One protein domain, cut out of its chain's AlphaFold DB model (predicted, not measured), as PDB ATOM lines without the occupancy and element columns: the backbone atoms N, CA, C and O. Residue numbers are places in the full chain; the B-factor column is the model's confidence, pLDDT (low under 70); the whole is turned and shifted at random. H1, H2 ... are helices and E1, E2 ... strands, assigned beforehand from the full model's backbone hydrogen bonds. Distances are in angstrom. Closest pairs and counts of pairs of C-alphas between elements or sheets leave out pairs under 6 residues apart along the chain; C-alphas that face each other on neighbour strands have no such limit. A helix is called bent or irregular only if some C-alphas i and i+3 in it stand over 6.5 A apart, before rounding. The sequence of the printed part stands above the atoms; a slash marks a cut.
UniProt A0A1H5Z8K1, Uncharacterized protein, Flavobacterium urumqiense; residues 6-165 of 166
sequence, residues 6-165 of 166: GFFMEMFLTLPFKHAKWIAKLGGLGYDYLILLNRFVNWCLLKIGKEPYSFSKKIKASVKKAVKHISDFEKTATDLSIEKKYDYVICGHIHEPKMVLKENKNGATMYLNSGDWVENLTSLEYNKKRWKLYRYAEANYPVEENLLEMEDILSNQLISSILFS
ATOM      1  N   GLY A   6      32.677  -1.973  13.056       65.88
ATOM      2  CA  GLY A   6      32.458  -2.860  14.192       65.88
ATOM      3  C   GLY A   6      31.114  -3.575  14.061       65.88
ATOM      4  O   GLY A   6      30.080  -2.928  13.896       65.88
ATOM      5  N   PHE A   7      31.115  -4.904  14.156       66.50
ATOM      6  CA  PHE A   7      29.889  -5.692  14.282       66.50
ATOM      7  C   PHE A   7      29.672  -6.056  15.746       66.50
ATOM      8  O   PHE A   7      30.522  -6.703  16.355       66.50
ATOM      9  N   PHE A   8      28.526  -5.660  16.295       61.00
ATOM     10  CA  PHE A   8      28.050  -6.126  17.593       61.00
ATOM     11  C   PHE A   8      26.837  -7.021  17.347       61.00
ATOM     12  O   PHE A   8      25.684  -6.599  17.420       61.00
ATOM     13  N   MET A   9      27.129  -8.266  16.974       50.97
ATOM     14  CA  MET A   9      26.128  -9.300  16.753       50.97
ATOM     15  C   MET A   9      26.240 -10.309  17.891       50.97
ATOM     16  O   MET A   9      26.937 -11.312  17.768       50.97
ATOM     17  N   GLU A  10      25.597 -10.030  19.026       45.19
ATOM     18  CA  GLU A  10      25.339 -11.112  19.972       45.19
ATOM     19  C   GLU A  10      24.300 -12.027  19.330       45.19
ATOM     20  O   GLU A  10      23.175 -11.639  19.029       45.19
ATOM     21  N   MET A  11      24.758 -13.221  18.986       48.28
ATOM     22  CA  MET A  11      24.031 -14.264  18.294       48.28
ATOM     23  C   MET A  11      23.547 -15.259  19.345       48.28
ATOM     24  O   MET A  11      24.312 -16.157  19.665       48.28
ATOM     25  N   PHE A  12      22.334 -15.104  19.892       40.00
ATOM     26  CA  PHE A  12      21.457 -16.218  20.305       40.00
ATOM     27  C   PHE A  12      20.148 -15.702  20.932       40.00
ATOM     28  O   PHE A  12      20.120 -15.367  22.109       40.00
ATOM     29  N   LEU A  13      19.047 -15.712  20.175       33.34
ATOM     30  CA  LEU A  13      17.763 -16.230  20.666       33.34
ATOM     31  C   LEU A  13      16.792 -16.417  19.489       33.34
ATOM     32  O   LEU A  13      15.858 -15.650  19.272       33.34
ATOM     33  N   THR A  14      16.979 -17.486  18.718       39.16
ATOM     34  CA  THR A  14      15.880 -18.065  17.937       39.16
ATOM     35  C   THR A  14      14.931 -18.788  18.894       39.16
ATOM     36  O   THR A  14      14.865 -20.013  18.930       39.16
ATOM     37  N   LEU A  15      14.168 -18.035  19.691       37.78
ATOM     38  CA  LEU A  15      12.883 -18.547  20.157       37.78
ATOM     39  C   LEU A  15      11.869 -18.234  19.056       37.78
ATOM     40  O   LEU A  15      11.681 -17.061  18.726       37.78
ATOM     41  N   PRO A  16      11.223 -19.239  18.442       43.78
ATOM     42  CA  PRO A  16      10.176 -18.980  17.471       43.78
ATOM     43  C   PRO A  16       8.991 -18.352  18.214       43.78
ATOM     44  O   PRO A  16       8.159 -19.054  18.788       43.78
ATOM     45  N   PHE A  17       8.904 -17.019  18.226       48.12
ATOM     46  CA  PHE A  17       7.747 -16.290  18.738       48.12
ATOM     47  C   PHE A  17       6.567 -16.474  17.772       48.12
ATOM     48  O   PHE A  17       6.182 -15.570  17.036       48.12
ATOM     49  N   LYS A  18       5.951 -17.662  17.792       45.78
ATOM     50  CA  LYS A  18       4.760 -18.007  16.994       45.78
ATOM     51  C   LYS A  18       3.533 -17.121  17.298       45.78
ATOM     52  O   LYS A  18       2.540 -17.203  16.585       45.78
ATOM     53  N   HIS A  19       3.600 -16.241  18.304       46.91
ATOM     54  CA  HIS A  19       2.506 -15.358  18.735       46.91
ATOM     55  C   HIS A  19       2.798 -13.845  18.621       46.91
ATOM     56  O   HIS A  19       1.979 -13.036  19.059       46.91
ATOM     57  N   ALA A  20       3.914 -13.436  18.000       48.09
ATOM     58  CA  ALA A  20       4.338 -12.027  17.927       48.09
ATOM     59  C   ALA A  20       3.299 -11.089  17.270       48.09
ATOM     60  O   ALA A  20       3.072  -9.982  17.754       48.09
ATOM     61  N   LYS A  21       2.563 -11.557  16.246       49.59
ATOM     62  CA  LYS A  21       1.534 -10.751  15.549       49.59
ATOM     63  C   LYS A  21       0.431 -10.207  16.471       49.59
ATOM     64  O   LYS A  21      -0.092  -9.125  16.218       49.59
ATOM     65  N   TRP A  22       0.048 -10.950  17.513       50.16
ATOM     66  CA  TRP A  22      -1.000 -10.515  18.448       50.16
ATOM     67  C   TRP A  22      -0.450  -9.585  19.535       50.16
ATOM     68  O   TRP A  22      -1.110  -8.625  19.925       50.16
ATOM     69  N   ILE A  23       0.790  -9.827  19.966       51.97
ATOM     70  CA  ILE A  23       1.477  -9.043  20.998       51.97
ATOM     71  C   ILE A  23       1.788  -7.623  20.493       51.97
ATOM     72  O   ILE A  23       1.556  -6.661  21.223       51.97
ATOM     73  N   ALA A  24       2.186  -7.468  19.225       51.25
ATOM     74  CA  ALA A  24       2.408  -6.161  18.596       51.25
ATOM     75  C   ALA A  24       1.119  -5.316  18.510       51.25
ATOM     76  O   ALA A  24       1.104  -4.134  18.855       51.25
ATOM     77  N   LYS A  25      -0.009  -5.938  18.124       51.84
ATOM     78  CA  LYS A  25      -1.337  -5.284  18.084       51.84
ATOM     79  C   LYS A  25      -1.870  -4.918  19.474       51.84
ATOM     80  O   LYS A  25      -2.625  -3.956  19.605       51.84
ATOM     81  N   LEU A  26      -1.470  -5.651  20.512       57.22
ATOM     82  CA  LEU A  26      -1.833  -5.362  21.899       57.22
ATOM     83  C   LEU A  26      -1.118  -4.142  22.488       57.22
ATOM     84  O   LEU A  26      -1.609  -3.598  23.472       57.22
ATOM     85  N   GLY A  27      -0.000  -3.684  21.917       57.50
ATOM     86  CA  GLY A  27       0.755  -2.549  22.461       57.50
ATOM     87  C   GLY A  27      -0.052  -1.245  22.525       57.50
ATOM     88  O   GLY A  27       0.019  -0.528  23.522       57.50
ATOM     89  N   GLY A  28      -0.870  -0.970  21.500       59.59
ATOM     90  CA  GLY A  28      -1.727   0.222  21.434       59.59
ATOM     91  C   GLY A  28      -3.045   0.080  22.203       59.59
ATOM     92  O   GLY A  28      -3.422   0.973  22.953       59.59
ATOM     93  N   LEU A  29      -3.720  -1.069  22.079       58.62
ATOM     94  CA  LEU A  29      -4.986  -1.350  22.778       58.62
ATOM     95  C   LEU A  29      -4.788  -1.648  24.272       58.62
ATOM     96  O   LEU A  29      -5.704  -1.501  25.079       58.62
ATOM     97  N   GLY A  30      -3.586  -2.068  24.660       67.31
ATOM     98  CA  GLY A  30      -3.273  -2.508  26.010       67.31
ATOM     99  C   GLY A  30      -3.460  -1.416  27.055       67.31
ATOM    100  O   GLY A  30      -3.801  -1.740  28.184       67.31
ATOM    101  N   TYR A  31      -3.294  -0.138  26.708       64.88
ATOM    102  CA  TYR A  31      -3.420   0.956  27.673       64.88
ATOM    103  C   TYR A  31      -4.837   1.071  28.254       64.88
ATOM    104  O   TYR A  31      -5.005   1.078  29.477       64.88
ATOM    105  N   ASP A  32      -5.855   1.071  27.396       68.31
ATOM    106  CA  ASP A  32      -7.251   1.172  27.827       68.31
ATOM    107  C   ASP A  32      -7.693  -0.098  28.567       68.31
ATOM    108  O   ASP A  32      -8.325  -0.029  29.629       68.31
ATOM    109  N   TYR A  33      -7.259  -1.270  28.092       74.62
ATOM    110  CA  TYR A  33      -7.467  -2.537  28.798       74.62
ATOM    111  C   TYR A  33      -6.766  -2.576  30.161       74.62
ATOM    112  O   TYR A  33      -7.314  -3.125  31.116       74.62
ATOM    113  N   LEU A  34      -5.592  -1.958  30.301       74.94
ATOM    114  CA  LEU A  34      -4.861  -1.871  31.566       74.94
ATOM    115  C   LEU A  34      -5.580  -0.996  32.589       74.94
ATOM    116  O   LEU A  34      -5.544  -1.308  33.781       74.94
ATOM    117  N   ILE A  35      -6.234   0.080  32.149       75.25
ATOM    118  CA  ILE A  35      -7.063   0.924  33.016       75.25
ATOM    119  C   ILE A  35      -8.300   0.147  33.477       75.25
ATOM    120  O   ILE A  35      -8.598   0.123  34.675       75.25
ATOM    121  N   LEU A  36      -8.988  -0.534  32.555       78.38
ATOM    122  CA  LEU A  36     -10.161  -1.352  32.870       78.38
ATOM    123  C   LEU A  36      -9.818  -2.502  33.823       78.38
ATOM    124  O   LEU A  36     -10.511  -2.699  34.822       78.38
ATOM    125  N   LEU A  37      -8.709  -3.202  33.572       80.06
ATOM    126  CA  LEU A  37      -8.213  -4.274  34.429       80.06
ATOM    127  C   LEU A  37      -7.836  -3.747  35.818       80.06
ATOM    128  O   LEU A  37      -8.197  -4.351  36.824       80.06
ATOM    129  N   ASN A  38      -7.171  -2.592  35.901       81.94
ATOM    130  CA  ASN A  38      -6.828  -1.973  37.180       81.94
ATOM    131  C   ASN A  38      -8.076  -1.564  37.978       81.94
ATOM    132  O   ASN A  38      -8.095  -1.708  39.200       81.94
ATOM    133  N   ARG A  39      -9.132  -1.090  37.309       81.00
ATOM    134  CA  ARG A  39     -10.417  -0.790  37.956       81.00
ATOM    135  C   ARG A  39     -11.107  -2.063  38.452       81.00
ATOM    136  O   ARG A  39     -11.580  -2.083  39.583       81.00
ATOM    137  N   PHE A  40     -11.116  -3.122  37.644       82.50
ATOM    138  CA  PHE A  40     -11.694  -4.419  38.008       82.50
ATOM    139  C   PHE A  40     -10.979  -5.061  39.206       82.50
ATOM    140  O   PHE A  40     -11.624  -5.452  40.175       82.50
ATOM    141  N   VAL A  41      -9.644  -5.094  39.194       81.69
ATOM    142  CA  VAL A  41      -8.845  -5.655  40.295       81.69
ATOM    143  C   VAL A  41      -9.063  -4.873  41.591       81.69
ATOM    144  O   VAL A  41      -9.249  -5.484  42.640       81.69
ATOM    145  N   ASN A  42      -9.108  -3.537  41.530       81.44
ATOM    146  CA  ASN A  42      -9.393  -2.719  42.711       81.44
ATOM    147  C   ASN A  42     -10.819  -2.920  43.236       81.44
ATOM    148  O   ASN A  42     -11.011  -2.961  44.446       81.44
ATOM    149  N   TRP A  43     -11.805  -3.121  42.359       83.31
ATOM    150  CA  TRP A  43     -13.164  -3.473  42.774       83.31
ATOM    151  C   TRP A  43     -13.214  -4.824  43.512       83.31
ATOM    152  O   TRP A  43     -13.820  -4.914  44.579       83.31
ATOM    153  N   CYS A  44     -12.514  -5.847  43.010       81.38
ATOM    154  CA  CYS A  44     -12.399  -7.143  43.687       81.38
ATOM    155  C   CYS A  44     -11.670  -7.040  45.039       81.38
ATOM    156  O   CYS A  44     -12.112  -7.637  46.017       81.38
ATOM    157  N   LEU A  45     -10.576  -6.271  45.120       83.31
ATOM    158  CA  LEU A  45      -9.820  -6.076  46.365       83.31
ATOM    159  C   LEU A  45     -10.659  -5.379  47.440       83.31
ATOM    160  O   LEU A  45     -10.675  -5.840  48.581       83.31
ATOM    161  N   LEU A  46     -11.426  -4.352  47.057       82.62
ATOM    162  CA  LEU A  46     -12.363  -3.668  47.951       82.62
ATOM    163  C   LEU A  46     -13.454  -4.617  48.469       82.62
ATOM    164  O   LEU A  46     -13.814  -4.551  49.640       82.62
ATOM    165  N   LYS A  47     -13.947  -5.541  47.632       83.38
ATOM    166  CA  LYS A  47     -14.923  -6.565  48.047       83.38
ATOM    167  C   LYS A  47     -14.352  -7.599  49.022       83.38
ATOM    168  O   LYS A  47     -15.116  -8.160  49.799       83.38
ATOM    169  N   ILE A  48     -13.040  -7.826  49.002       87.50
ATOM    170  CA  ILE A  48     -12.332  -8.762  49.895       87.50
ATOM    171  C   ILE A  48     -11.713  -8.015  51.105       87.50
ATOM    172  O   ILE A  48     -11.030  -8.614  51.929       87.50
ATOM    173  N   GLY A  49     -11.954  -6.702  51.244       81.94
ATOM    174  CA  GLY A  49     -11.470  -5.891  52.370       81.94
ATOM    175  C   GLY A  49      -9.965  -5.600  52.346       81.94
ATOM    176  O   GLY A  49      -9.388  -5.258  53.375       81.94
ATOM    177  N   LYS A  50      -9.311  -5.756  51.187       76.19
ATOM    178  CA  LYS A  50      -7.889  -5.441  50.998       76.19
ATOM    179  C   LYS A  50      -7.705  -4.036  50.434       76.19
ATOM    180  O   LYS A  50      -8.554  -3.532  49.701       76.19
ATOM    181  N   GLU A  51      -6.563  -3.426  50.742       75.88
ATOM    182  CA  GLU A  51      -6.226  -2.099  50.232       75.88
ATOM    183  C   GLU A  51      -6.095  -2.074  48.695       75.88
ATOM    184  O   GLU A  51      -5.652  -3.060  48.089       75.88
ATOM    185  N   PRO A  52      -6.449  -0.946  48.048       66.00
ATOM    186  CA  PRO A  52      -6.309  -0.779  46.607       66.00
ATOM    187  C   PRO A  52      -4.858  -0.955  46.134       66.00
ATOM    188  O   PRO A  52      -3.920  -0.399  46.703       66.00
ATOM    189  N   TYR A  53      -4.672  -1.666  45.022       70.81
ATOM    190  CA  TYR A  53      -3.379  -1.908  44.390       70.81
ATOM    191  C   TYR A  53      -3.349  -1.330  42.969       70.81
ATOM    192  O   TYR A  53      -4.224  -1.599  42.146       70.81
ATOM    193  N   SER A  54      -2.318  -0.544  42.636       69.75
ATOM    194  CA  SER A  54      -2.171   0.032  41.292       69.75
ATOM    195  C   SER A  54      -1.322  -0.864  40.387       69.75
ATOM    196  O   SER A  54      -0.101  -0.714  40.278       69.75
ATOM    197  N   PHE A  55      -1.983  -1.785  39.693       67.44
ATOM    198  CA  PHE A  55      -1.353  -2.664  38.708       67.44
ATOM    199  C   PHE A  55      -0.795  -1.869  37.514       67.44
ATOM    200  O   PHE A  55       0.320  -2.124  37.053       67.44
ATOM    201  N   SER A  56      -1.504  -0.817  37.088       67.62
ATOM    202  CA  SER A  56      -1.058   0.083  36.014       67.62
ATOM    203  C   SER A  56       0.265   0.782  36.343       67.62
ATOM    204  O   SER A  56       1.114   0.926  35.465       67.62
ATOM    205  N   LYS A  57       0.491   1.179  37.607       68.25
ATOM    206  CA  LYS A  57       1.760   1.795  38.041       68.25
ATOM    207  C   LYS A  57       2.931   0.822  37.893       68.25
ATOM    208  O   LYS A  57       3.994   1.221  37.417       68.25
ATOM    209  N   LYS A  58       2.732  -0.451  38.249       72.31
ATOM    210  CA  LYS A  58       3.750  -1.503  38.112       72.31
ATOM    211  C   LYS A  58       4.077  -1.780  36.645       72.31
ATOM    212  O   LYS A  58       5.248  -1.831  36.289       72.31
ATOM    213  N   ILE A  59       3.064  -1.873  35.785       70.69
ATOM    214  CA  ILE A  59       3.267  -2.096  34.346       70.69
ATOM    215  C   ILE A  59       3.953  -0.904  33.685       70.69
ATOM    216  O   ILE A  59       4.922  -1.092  32.953       70.69
ATOM    217  N   LYS A  60       3.546   0.329  34.010       69.88
ATOM    218  CA  LYS A  60       4.229   1.541  33.536       69.88
ATOM    219  C   LYS A  60       5.703   1.560  33.949       69.88
ATOM    220  O   LYS A  60       6.558   1.942  33.152       69.88
ATOM    221  N   ALA A  61       6.016   1.130  35.173       70.62
ATOM    222  CA  ALA A  61       7.397   1.001  35.632       70.62
ATOM    223  C   ALA A  61       8.173  -0.066  34.840       70.62
ATOM    224  O   ALA A  61       9.314   0.189  34.457       70.62
ATOM    225  N   SER A  62       7.557  -1.213  34.532       69.31
ATOM    226  CA  SER A  62       8.161  -2.260  33.696       69.31
ATOM    227  C   SER A  62       8.441  -1.787  32.267       69.31
ATOM    228  O   SER A  62       9.547  -1.994  31.775       69.31
ATOM    229  N   VAL A  63       7.497  -1.088  31.627       72.56
ATOM    230  CA  VAL A  63       7.690  -0.501  30.286       72.56
ATOM    231  C   VAL A  63       8.828   0.516  30.309       72.56
ATOM    232  O   VAL A  63       9.748   0.441  29.501       72.56
ATOM    233  N   LYS A  64       8.829   1.431  31.288       69.19
ATOM    234  CA  LYS A  64       9.907   2.417  31.444       69.19
ATOM    235  C   LYS A  64      11.269   1.748  31.645       69.19
ATOM    236  O   LYS A  64      12.270   2.237  31.130       69.19
ATOM    237  N   LYS A  65      11.312   0.632  32.380       72.25
ATOM    238  CA  LYS A  65      12.529  -0.160  32.572       72.25
ATOM    239  C   LYS A  65      13.002  -0.777  31.252       72.25
ATOM    240  O   LYS A  65      14.183  -0.662  30.953       72.25
ATOM    241  N   ALA A  66      12.107  -1.357  30.451       71.56
ATOM    242  CA  ALA A  66      12.446  -1.912  29.137       71.56
ATOM    243  C   ALA A  66      13.010  -0.841  28.184       71.56
ATOM    244  O   ALA A  66      14.087  -1.026  27.625       71.56
ATOM    245  N   VAL A  67      12.358   0.324  28.096       72.62
ATOM    246  CA  VAL A  67      12.848   1.468  27.299       72.62
ATOM    247  C   VAL A  67      14.227   1.930  27.779       72.62
ATOM    248  O   VAL A  67      15.108   2.231  26.976       72.62
ATOM    249  N   LYS A  68      14.449   1.955  29.098       73.12
ATOM    250  CA  LYS A  68      15.761   2.288  29.655       73.12
ATOM    251  C   LYS A  68      16.824   1.258  29.260       73.12
ATOM    252  O   LYS A  68      17.902   1.661  28.845       73.12
ATOM    253  N   HIS A  69      16.519  -0.039  29.331       74.81
ATOM    254  CA  HIS A  69      17.443  -1.091  28.896       74.81
ATOM    255  C   HIS A  69      17.862  -0.927  27.430       74.81
ATOM    256  O   HIS A  69      19.041  -1.083  27.122       74.81
ATOM    257  N   ILE A  70      16.926  -0.551  26.552       76.38
ATOM    258  CA  ILE A  70      17.217  -0.254  25.143       76.38
ATOM    259  C   ILE A  70      18.212   0.906  25.028       76.38
ATOM    260  O   ILE A  70      19.253   0.782  24.382       76.38
ATOM    261  N   SER A  71      17.931   2.016  25.714       79.69
ATOM    262  CA  SER A  71      18.810   3.188  25.716       79.69
ATOM    263  C   SER A  71      20.199   2.891  26.293       79.69
ATOM    264  O   SER A  71      21.197   3.398  25.779       79.69
ATOM    265  N   ASP A  72      20.278   2.094  27.358       84.38
ATOM    266  CA  ASP A  72      21.536   1.730  28.018       84.38
ATOM    267  C   ASP A  72      22.394   0.826  27.113       84.38
ATOM    268  O   ASP A  72      23.617   0.997  27.042       84.38
ATOM    269  N   PHE A  73      21.764  -0.084  26.359       84.94
ATOM    270  CA  PHE A  73      22.442  -0.902  25.353       84.94
ATOM    271  C   PHE A  73      22.977  -0.054  24.197       84.94
ATOM    272  O   PHE A  73      24.162  -0.152  23.880       84.94
ATOM    273  N   GLU A  74      22.140   0.810  23.599       87.75
ATOM    274  CA  GLU A  74      22.575   1.721  22.527       87.75
ATOM    275  C   GLU A  74      23.804   2.516  22.961       87.75
ATOM    276  O   GLU A  74      24.801   2.583  22.242       87.75
ATOM    277  N   LYS A  75      23.740   3.095  24.164       89.62
ATOM    278  CA  LYS A  75      24.823   3.896  24.718       89.62
ATOM    279  C   LYS A  75      26.100   3.071  24.861       89.62
ATOM    280  O   LYS A  75      27.127   3.474  24.327       89.62
ATOM    281  N   THR A  76      26.025   1.904  25.496       90.19
ATOM    282  CA  THR A  76      27.179   1.010  25.692       90.19
ATOM    283  C   THR A  76      27.827   0.609  24.366       90.19
ATOM    284  O   THR A  76      29.044   0.718  24.217       90.19
ATOM    285  N   ALA A  77      27.023   0.200  23.378       89.94
ATOM    286  CA  ALA A  77      27.518  -0.196  22.061       89.94
ATOM    287  C   ALA A  77      28.222   0.968  21.340       89.94
ATOM    288  O   ALA A  77      29.283   0.784  20.737       89.94
ATOM    289  N   THR A  78      27.657   2.175  21.425       92.69
ATOM    290  CA  THR A  78      28.239   3.374  20.799       92.69
ATOM    291  C   THR A  78      29.509   3.841  21.501       92.69
ATOM    292  O   THR A  78      30.500   4.103  20.824       92.69
ATOM    293  N   ASP A  79      29.530   3.859  22.836       92.38
ATOM    294  CA  ASP A  79      30.696   4.267  23.623       92.38
ATOM    295  C   ASP A  79      31.895   3.344  23.355       92.38
ATOM    296  O   ASP A  79      32.989   3.826  23.059       92.38
ATOM    297  N   LEU A  80      31.676   2.023  23.353       91.50
ATOM    298  CA  LEU A  80      32.717   1.038  23.045       91.50
ATOM    299  C   LEU A  80      33.222   1.155  21.599       91.50
ATOM    300  O   LEU A  80      34.405   0.959  21.319       91.50
ATOM    301  N   SER A  81      32.327   1.472  20.665       92.88
ATOM    302  CA  SER A  81      32.693   1.632  19.258       92.88
ATOM    303  C   SER A  81      33.529   2.886  19.028       92.88
ATOM    304  O   SER A  81      34.499   2.839  18.272       92.88
ATOM    305  N   ILE A  82      33.217   3.975  19.735       94.31
ATOM    306  CA  ILE A  82      34.033   5.191  19.740       94.31
ATOM    307  C   ILE A  82      35.409   4.909  20.358       94.31
ATOM    308  O   ILE A  82      36.424   5.272  19.767       94.31
ATOM    309  N   GLU A  83      35.468   4.202  21.490       92.00
ATOM    310  CA  GLU A  83      36.731   3.816  22.139       92.00
ATOM    311  C   GLU A  83      37.633   2.994  21.202       92.00
ATOM    312  O   GLU A  83      38.832   3.256  21.080       92.00
ATOM    313  N   LYS A  84      37.041   2.051  20.459       89.94
ATOM    314  CA  LYS A  84      37.739   1.227  19.460       89.94
ATOM    315  C   LYS A  84      37.978   1.929  18.118       89.94
ATOM    316  O   LYS A  84      38.595   1.334  17.229       89.94
ATOM    317  N   LYS A  85      37.554   3.189  17.973       92.75
ATOM    318  CA  LYS A  85      37.691   4.005  16.753       92.75
ATOM    319  C   LYS A  85      37.013   3.366  15.531       92.75
ATOM    320  O   LYS A  85      37.599   3.319  14.446       92.75
ATOM    321  N   TYR A  86      35.801   2.842  15.714       92.88
ATOM    322  CA  TYR A  86      34.936   2.378  14.628       92.88
ATOM    323  C   TYR A  86      34.044   3.508  14.108       92.88
ATOM    324  O   TYR A  86      33.392   4.208  14.883       92.88
ATOM    325  N   ASP A  87      33.946   3.629  12.783       91.81
ATOM    326  CA  ASP A  87      33.080   4.614  12.122       91.81
ATOM    327  C   ASP A  87      31.592   4.237  12.221       91.81
ATOM    328  O   ASP A  87      30.715   5.098  12.150       91.81
ATOM    329  N   TYR A  88      31.308   2.940  12.369       92.44
ATOM    330  CA  TYR A  88      29.961   2.385  12.428       92.44
ATOM    331  C   TYR A  88      29.882   1.262  13.455       92.44
ATOM    332  O   TYR A  88      30.793   0.432  13.544       92.44
ATOM    333  N   VAL A  89      28.735   1.186  14.124       92.38
ATOM    334  CA  VAL A  89      28.315   0.042  14.928       92.38
ATOM    335  C   VAL A  89      26.982  -0.471  14.406       92.38
ATOM    336  O   VAL A  89      26.012   0.279  14.308       92.38
ATOM    337  N   ILE A  90      26.951  -1.750  14.035       91.38
ATOM    338  CA  ILE A  90      25.733  -2.429  13.591       91.38
ATOM    339  C   ILE A  90      25.250  -3.334  14.719       91.38
ATOM    340  O   ILE A  90      26.011  -4.176  15.203       91.38
ATOM    341  N   CYS A  91      23.992  -3.156  15.111       84.69
ATOM    342  CA  CYS A  91      23.320  -3.903  16.163       84.69
ATOM    343  C   CYS A  91      22.095  -4.657  15.626       84.69
ATOM    344  O   CYS A  91      21.428  -4.212  14.692       84.69
ATOM    345  N   GLY A  92      21.783  -5.774  16.284       70.06
ATOM    346  CA  GLY A  92      20.493  -6.468  16.207       70.06
ATOM    347  C   GLY A  92      19.780  -6.471  17.569       70.06
ATOM    348  O   GLY A  92      20.112  -5.670  18.439       70.06
ATOM    349  N   HIS A  93      18.825  -7.387  17.770       71.81
ATOM    350  CA  HIS A  93      18.119  -7.688  19.039       71.81
ATOM    351  C   HIS A  93      17.117  -6.671  19.585       71.81
ATOM    352  O   HIS A  93      16.148  -7.073  20.216       71.81
ATOM    353  N   ILE A  94      17.314  -5.374  19.377       74.38
ATOM    354  CA  ILE A  94      16.392  -4.371  19.935       74.38
ATOM    355  C   ILE A  94      15.100  -4.241  19.110       74.38
ATOM    356  O   ILE A  94      14.149  -3.624  19.573       74.38
ATOM    357  N   HIS A  95      15.029  -4.881  17.930       77.00
ATOM    358  CA  HIS A  95      13.867  -4.854  17.027       77.00
ATOM    359  C   HIS A  95      13.321  -3.422  16.816       77.00
ATOM    360  O   HIS A  95      12.140  -3.222  16.576       77.00
ATOM    361  N   GLU A  96      14.195  -2.411  16.900       83.25
ATOM    362  CA  GLU A  96      13.868  -1.001  16.693       83.25
ATOM    363  C   GLU A  96      14.797  -0.465  15.596       83.25
ATOM    364  O   GLU A  96      15.998  -0.286  15.830       83.25
ATOM    365  N   PRO A  97      14.289  -0.269  14.369       88.81
ATOM    366  CA  PRO A  97      15.107   0.148  13.245       88.81
ATOM    367  C   PRO A  97      15.579   1.588  13.442       88.81
ATOM    368  O   PRO A  97      14.776   2.500  13.649       88.81
ATOM    369  N   LYS A  98      16.894   1.806  13.373       91.00
ATOM    370  CA  LYS A  98      17.494   3.098  13.716       91.00
ATOM    371  C   LYS A  98      18.793   3.337  12.966       91.00
ATOM    372  O   LYS A  98      19.634   2.453  12.854       91.00
ATOM    373  N   MET A  99      18.975   4.560  12.485       93.88
ATOM    374  CA  MET A  99      20.213   5.028  11.869       93.88
ATOM    375  C   MET A  99      20.493   6.430  12.396       93.88
ATOM    376  O   MET A  99      19.756   7.361  12.078       93.88
ATOM    377  N   VAL A 100      21.502   6.578  13.253       94.62
ATOM    378  CA  VAL A 100      21.778   7.855  13.926       94.62
ATOM    379  C   VAL A 100      23.259   8.010  14.258       94.62
ATOM    380  O   VAL A 100      23.910   7.065  14.703       94.62
ATOM    381  N   LEU A 101      23.790   9.219  14.067       95.38
ATOM    382  CA  LEU A 101      25.138   9.571  14.505       95.38
ATOM    383  C   LEU A 101      25.145   9.763  16.025       95.38
ATOM    384  O   LEU A 101      24.315  10.492  16.570       95.38
ATOM    385  N   LYS A 102      26.062   9.084  16.712       95.12
ATOM    386  CA  LYS A 102      26.229   9.154  18.164       95.12
ATOM    387  C   LYS A 102      27.619   9.692  18.460       95.12
ATOM    388  O   LYS A 102      28.604   9.205  17.909       95.12
ATOM    389  N   GLU A 103      27.682  10.692  19.328       94.62
ATOM    390  CA  GLU A 103      28.905  11.432  19.629       94.62
ATOM    391  C   GLU A 103      29.126  11.495  21.139       94.62
ATOM    392  O   GLU A 103      28.181  11.618  21.921       94.62
ATOM    393  N   ASN A 104      30.388  11.416  21.550       92.50
ATOM    394  CA  ASN A 104      30.815  11.669  22.917       92.50
ATOM    395  C   ASN A 104      32.165  12.416  22.914       92.50
ATOM    396  O   ASN A 104      32.732  12.720  21.867       92.50
ATOM    397  N   LYS A 105      32.709  12.699  24.102       93.75
ATOM    398  CA  LYS A 105      33.982  13.427  24.272       93.75
ATOM    399  C   LYS A 105      35.199  12.805  23.558       93.75
ATOM    400  O   LYS A 105      36.195  13.493  23.370       93.75
ATOM    401  N   ASN A 106      35.137  11.524  23.196       92.38
ATOM    402  CA  ASN A 106      36.240  10.771  22.599       92.38
ATOM    403  C   ASN A 106      36.089  10.592  21.076       92.38
ATOM    404  O   ASN A 106      37.014  10.088  20.440       92.38
ATOM    405  N   GLY A 107      34.950  10.972  20.484       94.69
ATOM    406  CA  GLY A 107      34.705  10.849  19.048       94.69
ATOM    407  C   GLY A 107      33.241  10.597  18.690       94.69
ATOM    408  O   GLY A 107      32.332  10.835  19.483       94.69
ATOM    409  N   ALA A 108      33.028  10.098  17.474       95.94
ATOM    410  CA  ALA A 108      31.709   9.839  16.911       95.94
ATOM    411  C   ALA A 108      31.662   8.477  16.214       95.94
ATOM    412  O   ALA A 108      32.656   8.022  15.650       95.94
ATOM    413  N   THR A 109      30.495   7.838  16.231       95.12
ATOM    414  CA  THR A 109      30.221   6.596  15.504       95.12
ATOM    415  C   THR A 109      28.780   6.593  15.004       95.12
ATOM    416  O   THR A 109      27.877   7.139  15.643       95.12
ATOM    417  N   MET A 110      28.533   5.992  13.847       95.19
ATOM    418  CA  MET A 110      27.183   5.839  13.312       95.19
ATOM    419  C   MET A 110      26.548   4.562  13.869       95.19
ATOM    420  O   MET A 110      26.999   3.455  13.570       95.19
ATOM    421  N   TYR A 111      25.482   4.715  14.652       94.00
ATOM    422  CA  TYR A 111      24.677   3.609  15.156       94.00
ATOM    423  C   TYR A 111      23.676   3.151  14.101       94.00
ATOM    424  O   TYR A 111      22.898   3.958  13.586       94.00
ATOM    425  N   LEU A 112      23.690   1.854  13.808       93.88
ATOM    426  CA  LEU A 112      22.850   1.207  12.814       93.88
ATOM    427  C   LEU A 112      22.129   0.013  13.445       93.88
ATOM    428  O   LEU A 112      22.768  -0.896  13.966       93.88
ATOM    429  N   ASN A 113      20.805  -0.019  13.352       91.88
ATOM    430  CA  ASN A 113      19.976  -1.153  13.738       91.88
ATOM    431  C   ASN A 113      18.989  -1.454  12.609       91.88
ATOM    432  O   ASN A 113      18.277  -0.559  12.149       91.88
ATOM    433  N   SER A 114      18.968  -2.705  12.149       90.00
ATOM    434  CA  SER A 114      18.110  -3.146  11.047       90.00
ATOM    435  C   SER A 114      16.632  -3.228  11.415       90.00
ATOM    436  O   SER A 114      15.799  -3.312  10.516       90.00
ATOM    437  N   GLY A 115      16.295  -3.232  12.707       87.06
ATOM    438  CA  GLY A 115      14.967  -3.616  13.171       87.06
ATOM    439  C   GLY A 115      14.706  -5.089  12.874       87.06
ATOM    440  O   GLY A 115      15.589  -5.930  13.052       87.06
ATOM    441  N   ASP A 116      13.496  -5.395  12.417       82.88
ATOM    442  CA  ASP A 116      13.024  -6.762  12.232       82.88
ATOM    443  C   ASP A 116      12.028  -6.902  11.076       82.88
ATOM    444  O   ASP A 116      11.525  -5.920  10.532       82.88
ATOM    445  N   TRP A 117      11.764  -8.150  10.697       83.88
ATOM    446  CA  TRP A 117      10.951  -8.507   9.531       83.88
ATOM    447  C   TRP A 117       9.531  -8.950   9.916       83.88
ATOM    448  O   TRP A 117       8.789  -9.441   9.073       83.88
ATOM    449  N   VAL A 118       9.153  -8.819  11.188       76.62
ATOM    450  CA  VAL A 118       7.845  -9.227  11.711       76.62
ATOM    451  C   VAL A 118       6.960  -8.007  11.948       76.62
ATOM    452  O   VAL A 118       5.820  -7.983  11.493       76.62
ATOM    453  N   GLU A 119       7.480  -7.000  12.643       71.38
ATOM    454  CA  GLU A 119       6.761  -5.791  13.039       71.38
ATOM    455  C   GLU A 119       7.181  -4.591  12.196       71.38
ATOM    456  O   GLU A 119       6.335  -3.864  11.674       71.38
ATOM    457  N   ASN A 120       8.488  -4.388  12.030       78.69
ATOM    458  CA  ASN A 120       8.994  -3.212  11.329       78.69
ATOM    459  C   ASN A 120       9.065  -3.379   9.811       78.69
ATOM    460  O   ASN A 120       8.941  -2.382   9.092       78.69
ATOM    461  N   LEU A 121       9.248  -4.613   9.333       87.81
ATOM    462  CA  LEU A 121       9.473  -4.934   7.923       87.81
ATOM    463  C   LEU A 121      10.657  -4.142   7.348       87.81
ATOM    464  O   LEU A 121      10.576  -3.592   6.252       87.81
ATOM    465  N   THR A 122      11.751  -4.027   8.102       89.19
ATOM    466  CA  THR A 122      12.921  -3.227   7.712       89.19
ATOM    467  C   THR A 122      14.173  -4.064   7.482       89.19
ATOM    468  O   THR A 122      14.389  -5.097   8.113       89.19
ATOM    469  N   SER A 123      15.040  -3.580   6.595       90.12
ATOM    470  CA  SER A 123      16.370  -4.128   6.336       90.12
ATOM    471  C   SER A 123      17.415  -3.012   6.333       90.12
ATOM    472  O   SER A 123      17.128  -1.847   6.051       90.12
ATOM    473  N   LEU A 124      18.655  -3.366   6.670       91.62
ATOM    474  CA  LEU A 124      19.793  -2.462   6.576       91.62
ATOM    475  C   LEU A 124      20.625  -2.840   5.346       91.62
ATOM    476  O   LEU A 124      21.172  -3.936   5.274       91.62
ATOM    477  N   GLU A 125      20.727  -1.926   4.389       91.62
ATOM    478  CA  GLU A 125      21.357  -2.152   3.092       91.62
ATOM    479  C   GLU A 125      22.614  -1.298   2.949       91.62
ATOM    480  O   GLU A 125      22.604  -0.097   3.229       91.62
ATOM    481  N   TYR A 126      23.700  -1.901   2.467       91.56
ATOM    482  CA  TYR A 126      24.919  -1.180   2.119       91.56
ATOM    483  C   TYR A 126      25.162  -1.249   0.617       91.56
ATOM    484  O   TYR A 126      25.441  -2.309   0.064       91.56
ATOM    485  N   ASN A 127      25.085  -0.101  -0.053       90.75
ATOM    486  CA  ASN A 127      25.298  -0.002  -1.493       90.75
ATOM    487  C   ASN A 127      26.055   1.289  -1.826       90.75
ATOM    488  O   ASN A 127      25.807   2.337  -1.228       90.75
ATOM    489  N   LYS A 128      27.005   1.232  -2.773       91.12
ATOM    490  CA  LYS A 128      27.783   2.404  -3.232       91.12
ATOM    491  C   LYS A 128      28.351   3.239  -2.068       91.12
ATOM    492  O   LYS A 128      28.274   4.466  -2.066       91.12
ATOM    493  N   LYS A 129      28.923   2.560  -1.063       87.56
ATOM    494  CA  LYS A 129      29.517   3.158   0.150       87.56
ATOM    495  C   LYS A 129      28.543   3.935   1.049       87.56
ATOM    496  O   LYS A 129      28.977   4.757   1.857       87.56
ATOM    497  N   ARG A 130      27.238   3.687   0.923       89.00
ATOM    498  CA  ARG A 130      26.190   4.314   1.733       89.00
ATOM    499  C   ARG A 130      25.323   3.252   2.390       89.00
ATOM    500  O   ARG A 130      24.953   2.270   1.755       89.00
ATOM    501  N   TRP A 131      25.008   3.487   3.658       93.50
ATOM    502  CA  TRP A 131      24.019   2.716   4.396       93.50
ATOM    503  C   TRP A 131      22.630   3.296   4.146       93.50
ATOM    504  O   TRP A 131      22.464   4.516   4.130       93.50
ATOM    505  N   LYS A 132      21.640   2.426   3.974       93.19
ATOM    506  CA  LYS A 132      20.225   2.773   3.871       93.19
ATOM    507  C   LYS A 132      19.425   1.838   4.768       93.19
ATOM    508  O   LYS A 132      19.648   0.635   4.767       93.19
ATOM    509  N   LEU A 133      18.502   2.404   5.533       92.31
ATOM    510  CA  LEU A 133      17.490   1.643   6.253       92.31
ATOM    511  C   LEU A 133      16.267   1.550   5.337       92.31
ATOM    512  O   LEU A 133      15.588   2.552   5.105       92.31
ATOM    513  N   TYR A 134      16.054   0.387   4.733       91.44
ATOM    514  CA  TYR A 134      14.928   0.127   3.847       91.44
ATOM    515  C   TYR A 134      13.739  -0.393   4.653       91.44
ATOM    516  O   TYR A 134      13.909  -1.112   5.635       91.44
ATOM    517  N   ARG A 135      12.529  -0.017   4.234       89.94
ATOM    518  CA  ARG A 135      11.270  -0.534   4.770       89.94
ATOM    519  C   ARG A 135      10.499  -1.171   3.626       89.94
ATOM    520  O   ARG A 135      10.199  -0.501   2.640       89.94
ATOM    521  N   TYR A 136      10.196  -2.451   3.771       86.19
ATOM    522  CA  TYR A 136       9.355  -3.187   2.852       86.19
ATOM    523  C   TYR A 136       7.917  -2.666   2.921       86.19
ATOM    524  O   TYR A 136       7.363  -2.450   4.000       86.19
ATOM    525  N   ALA A 137       7.325  -2.484   1.747       83.62
ATOM    526  CA  ALA A 137       5.907  -2.244   1.557       83.62
ATOM    527  C   ALA A 137       5.463  -3.069   0.348       83.62
ATOM    528  O   ALA A 137       6.162  -3.096  -0.661       83.62
ATOM    529  N   GLU A 138       4.314  -3.728   0.454       68.31
ATOM    530  CA  GLU A 138       3.776  -4.620  -0.584       68.31
ATOM    531  C   GLU A 138       3.574  -3.889  -1.922       68.31
ATOM    532  O   GLU A 138       3.909  -4.414  -2.975       68.31
ATOM    533  N   ALA A 139       3.192  -2.610  -1.876       68.12
ATOM    534  CA  ALA A 139       3.076  -1.745  -3.053       68.12
ATOM    535  C   ALA A 139       4.396  -1.511  -3.822       68.12
ATOM    536  O   ALA A 139       4.360  -1.021  -4.948       68.12
ATOM    537  N   ASN A 140       5.556  -1.823  -3.231       69.12
ATOM    538  CA  ASN A 140       6.856  -1.640  -3.884       69.12
ATOM    539  C   ASN A 140       7.226  -2.802  -4.816       69.12
ATOM    540  O   ASN A 140       8.199  -2.676  -5.558       69.12
ATOM    541  N   TYR A 141       6.484  -3.910  -4.773       62.22
ATOM    542  CA  TYR A 141       6.693  -5.064  -5.636       62.22
ATOM    543  C   TYR A 141       5.448  -5.248  -6.504       62.22
ATOM    544  O   TYR A 141       4.410  -5.662  -5.985       62.22
ATOM    545  N   PRO A 142       5.500  -4.923  -7.809       57.69
ATOM    546  CA  PRO A 142       4.463  -5.400  -8.709       57.69
ATOM    547  C   PRO A 142       4.455  -6.926  -8.616       57.69
ATOM    548  O   PRO A 142       5.512  -7.552  -8.674       57.69
ATOM    549  N   VAL A 143       3.275  -7.501  -8.388       59.16
ATOM    550  CA  VAL A 143       3.075  -8.943  -8.235       59.16
ATOM    551  C   VAL A 143       3.727  -9.653  -9.428       59.16
ATOM    552  O   VAL A 143       3.264  -9.522 -10.559       59.16
ATOM    553  N   GLU A 144       4.816 -10.390  -9.187       56.12
ATOM    554  CA  GLU A 144       5.467 -11.282 -10.160       56.12
ATOM    555  C   GLU A 144       4.602 -12.536 -10.410       56.12
ATOM    556  O   GLU A 144       5.094 -13.657 -10.424       56.12
ATOM    557  N   GLU A 145       3.292 -12.379 -10.615       53.22
ATOM    558  CA  GLU A 145       2.410 -13.497 -10.987       53.22
ATOM    559  C   GLU A 145       2.636 -13.952 -12.437       53.22
ATOM    560  O   GLU A 145       2.193 -15.026 -12.814       53.22
ATOM    561  N   ASN A 146       3.377 -13.196 -13.253       54.66
ATOM    562  CA  ASN A 146       3.508 -13.499 -14.681       54.66
ATOM    563  C   ASN A 146       4.796 -14.219 -15.103       54.66
ATOM    564  O   ASN A 146       4.854 -14.688 -16.231       54.66
ATOM    565  N   LEU A 147       5.840 -14.330 -14.272       58.41
ATOM    566  CA  LEU A 147       7.112 -14.899 -14.758       58.41
ATOM    567  C   LEU A 147       7.061 -16.424 -14.913       58.41
ATOM    568  O   LEU A 147       7.474 -16.933 -15.951       58.41
ATOM    569  N   LEU A 148       6.500 -17.136 -13.931       58.97
ATOM    570  CA  LEU A 148       6.339 -18.595 -13.988       58.97
ATOM    571  C   LEU A 148       5.279 -19.005 -15.023       58.97
ATOM    572  O   LEU A 148       5.513 -19.917 -15.812       58.97
ATOM    573  N   GLU A 149       4.157 -18.280 -15.093       61.78
ATOM    574  CA  GLU A 149       3.114 -18.538 -16.096       61.78
ATOM    575  C   GLU A 149       3.612 -18.275 -17.527       61.78
ATOM    576  O   GLU A 149       3.317 -19.051 -18.436       61.78
ATOM    577  N   MET A 150       4.420 -17.229 -17.752       63.41
ATOM    578  CA  MET A 150       5.023 -16.969 -19.066       63.41
ATOM    579  C   MET A 150       6.042 -18.040 -19.468       63.41
ATOM    580  O   MET A 150       6.112 -18.383 -20.649       63.41
ATOM    581  N   GLU A 151       6.818 -18.573 -18.521       70.25
ATOM    582  CA  GLU A 151       7.795 -19.636 -18.781       70.25
ATOM    583  C   GLU A 151       7.096 -20.945 -19.187       70.25
ATOM    584  O   GLU A 151       7.496 -21.587 -20.165       70.25
ATOM    585  N   ASP A 152       5.980 -21.277 -18.531       74.00
ATOM    586  CA  ASP A 152       5.129 -22.416 -18.888       74.00
ATOM    587  C   ASP A 152       4.432 -22.217 -20.245       74.00
ATOM    588  O   ASP A 152       4.375 -23.141 -21.060       74.00
ATOM    589  N   ILE A 153       3.933 -21.012 -20.543       76.44
ATOM    590  CA  ILE A 153       3.301 -20.701 -21.836       76.44
ATOM    591  C   ILE A 153       4.319 -20.790 -22.980       76.44
ATOM    592  O   ILE A 153       4.026 -21.410 -24.004       76.44
ATOM    593  N   LEU A 154       5.516 -20.219 -22.815       77.62
ATOM    594  CA  LEU A 154       6.589 -20.274 -23.816       77.62
ATOM    595  C   LEU A 154       7.071 -21.707 -24.042       77.62
ATOM    596  O   LEU A 154       7.261 -22.117 -25.188       77.62
ATOM    597  N   SER A 155       7.212 -22.488 -22.970       80.06
ATOM    598  CA  SER A 155       7.591 -23.901 -23.048       80.06
ATOM    599  C   SER A 155       6.536 -24.719 -23.791       80.06
ATOM    600  O   SER A 155       6.865 -25.482 -24.700       80.06
ATOM    601  N   ASN A 156       5.254 -24.510 -23.483       77.50
ATOM    602  CA  ASN A 156       4.149 -25.192 -24.154       77.50
ATOM    603  C   ASN A 156       3.999 -24.768 -25.622       77.50
ATOM    604  O   ASN A 156       3.757 -25.614 -26.485       77.50
ATOM    605  N   GLN A 157       4.196 -23.486 -25.941       78.06
ATOM    606  CA  GLN A 157       4.222 -23.005 -27.325       78.06
ATOM    607  C   GLN A 157       5.388 -23.620 -28.109       78.06
ATOM    608  O   GLN A 157       5.178 -24.107 -29.222       78.06
ATOM    609  N   LEU A 158       6.586 -23.683 -27.518       77.75
ATOM    610  CA  LEU A 158       7.759 -24.313 -28.124       77.75
ATOM    611  C   LEU A 158       7.522 -25.809 -28.381       77.75
ATOM    612  O   LEU A 158       7.739 -26.282 -29.494       77.75
ATOM    613  N   ILE A 159       6.991 -26.542 -27.402       81.56
ATOM    614  CA  ILE A 159       6.641 -27.961 -27.552       81.56
ATOM    615  C   ILE A 159       5.593 -28.152 -28.657       81.56
ATOM    616  O   ILE A 159       5.754 -29.026 -29.508       81.56
ATOM    617  N   SER A 160       4.548 -27.317 -28.691       77.94
ATOM    618  CA  SER A 160       3.510 -27.403 -29.723       77.94
ATOM    619  C   SER A 160       4.084 -27.159 -31.123       77.94
ATOM    620  O   SER A 160       3.850 -27.954 -32.027       77.94
ATOM    621  N   SER A 161       4.908 -26.124 -31.300       77.69
ATOM    622  CA  SER A 161       5.517 -25.801 -32.595       77.69
ATOM    623  C   SER A 161       6.452 -26.903 -33.092       77.69
ATOM    624  O   SER A 161       6.443 -27.207 -34.280       77.69
ATOM    625  N   ILE A 162       7.190 -27.571 -32.200       78.12
ATOM    626  CA  ILE A 162       8.022 -28.732 -32.544       78.12
ATOM    627  C   ILE A 162       7.155 -29.933 -32.956       78.12
ATOM    628  O   ILE A 162       7.492 -30.636 -33.910       78.12
ATOM    629  N   LEU A 163       6.035 -30.172 -32.266       72.56
ATOM    630  CA  LEU A 163       5.122 -31.284 -32.556       72.56
ATOM    631  C   LEU A 163       4.321 -31.087 -33.854       72.56
ATOM    632  O   LEU A 163       4.075 -32.064 -34.556       72.56
ATOM    633  N   PHE A 164       3.945 -29.849 -34.186       71.44
ATOM    634  CA  PHE A 164       3.175 -29.498 -35.388       71.44
ATOM    635  C   PHE A 164       4.049 -29.104 -36.598       71.44
ATOM    636  O   PHE A 164       3.516 -28.746 -37.644       71.44
ATOM    637  N   SER A 165       5.381 -29.187 -36.483       64.69
ATOM    638  CA  SER A 165       6.354 -28.926 -37.563       64.69
ATOM    639  C   SER A 165       6.778 -30.198 -38.336       64.69
ATOM    640  O   SER A 165       7.825 -30.198 -38.991       64.69
TER     641      SER A 165
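This is residues 6 to 165 of the 166 residues of an uncharacterized protein of Flavobacterium urumqiense (UniProt A0A1H5Z8K1). What shape is this? A small twisted sheet, E1 E2 E4 E3, has one end of the long helix H2 packed on one face, while the other end of H2 reaches away to the bent helix H1, whose arm H1b folds back against it. The small strand hairpin E5 E6 sits loosely on the sheet's other side, and the tail of residues 138 to 165, with H3, sticks out and makes much of the length. What is it made of? The printed part has 160 residues, with three named helices and six named strands in the order E1 H1 H2 E2 E3 E4 E5 E6 H3, mixed in class, the larger sheet mixed and E5 E6 antiparallel. It is extended and flat, with a radius of gyration of the C-alphas of 25.7 A and spans of 94 by 54 by 27 A.

Which strands are neighbours? E1, residues 6 to 8, is parallel to E2, residues 88 to 91, at 15 degrees, with N 8 and O 90 within hydrogen-bond range at 3.1 A. E2 is parallel to E4, residues 107 to 113, at 34 degrees, with N 91 and O 112 at 2.8 A. E4 forms an antiparallel hairpin with E3, residues 98 to 104, at 161 degrees, with N 100 and O 111 at 3.0 A. What is on this sheet? H2, residues 55 to 83, is on one face, making two layers, helix over sheet; the closest C-alphas of H2 and E4 are those of Ile 82 and Gly 107, 5.7 A apart. How does H1 run? H1, residues 20 to 47, was assigned by its hydrogen bonds as one helix but is bent, with C-alphas 28 and 31 6.5 A apart; its arms H1a, residues 20 to 28, and H1b, residues 31 to 47, are about perpendicular at 78 degrees. H1b touches H2 as a helical hairpin, opposite ways at a steep tilt of 43 degrees, with residues 34 to 38 and 55 to 56 alone; the closest C-alphas, of Asn 38 and Phe 55, are 5.7 A apart. E1, H1, H2 and E2 form a strand-helix-strand unit, two parallel neighbour strands with helices between, its crossover right-handed. What of the rest? E5, residues 122 to 127, and E6, residues 130 to 135, form an antiparallel hairpin at 155 degrees, with N 125 and O 132 at 2.8 A; the closest C-alphas of E3 and E6, those of Met 99 and Leu 133, are 7.1 A apart. H3, residues 146 to 163, stands free. Every O i to N i+4 pair is within hydrogen-bond range in H1b, H2 and H3, and 3 of 5 are in H1a.

Where do the ends lie? E1 begins at C-alpha 6 (32.458, -2.860, 14.192), and H3 ends at C-alpha 163 (5.122, -31.284, -32.556). How long are the longer elements? H2 measures 42.0 A, H3 25.3 A, H1b 24.6 A and E4 19.7 A.

Is it unbroken? The printed part has no cut, and the link E1 to H1, 11 residues, is long. How large is it? The two farthest C-alphas, of Gly 49 and Ser 165, are 94.5 A apart. Where is confidence low? The model's pLDDT is under 70 at 49 residues, among them 6 to 32 and 138 to 150.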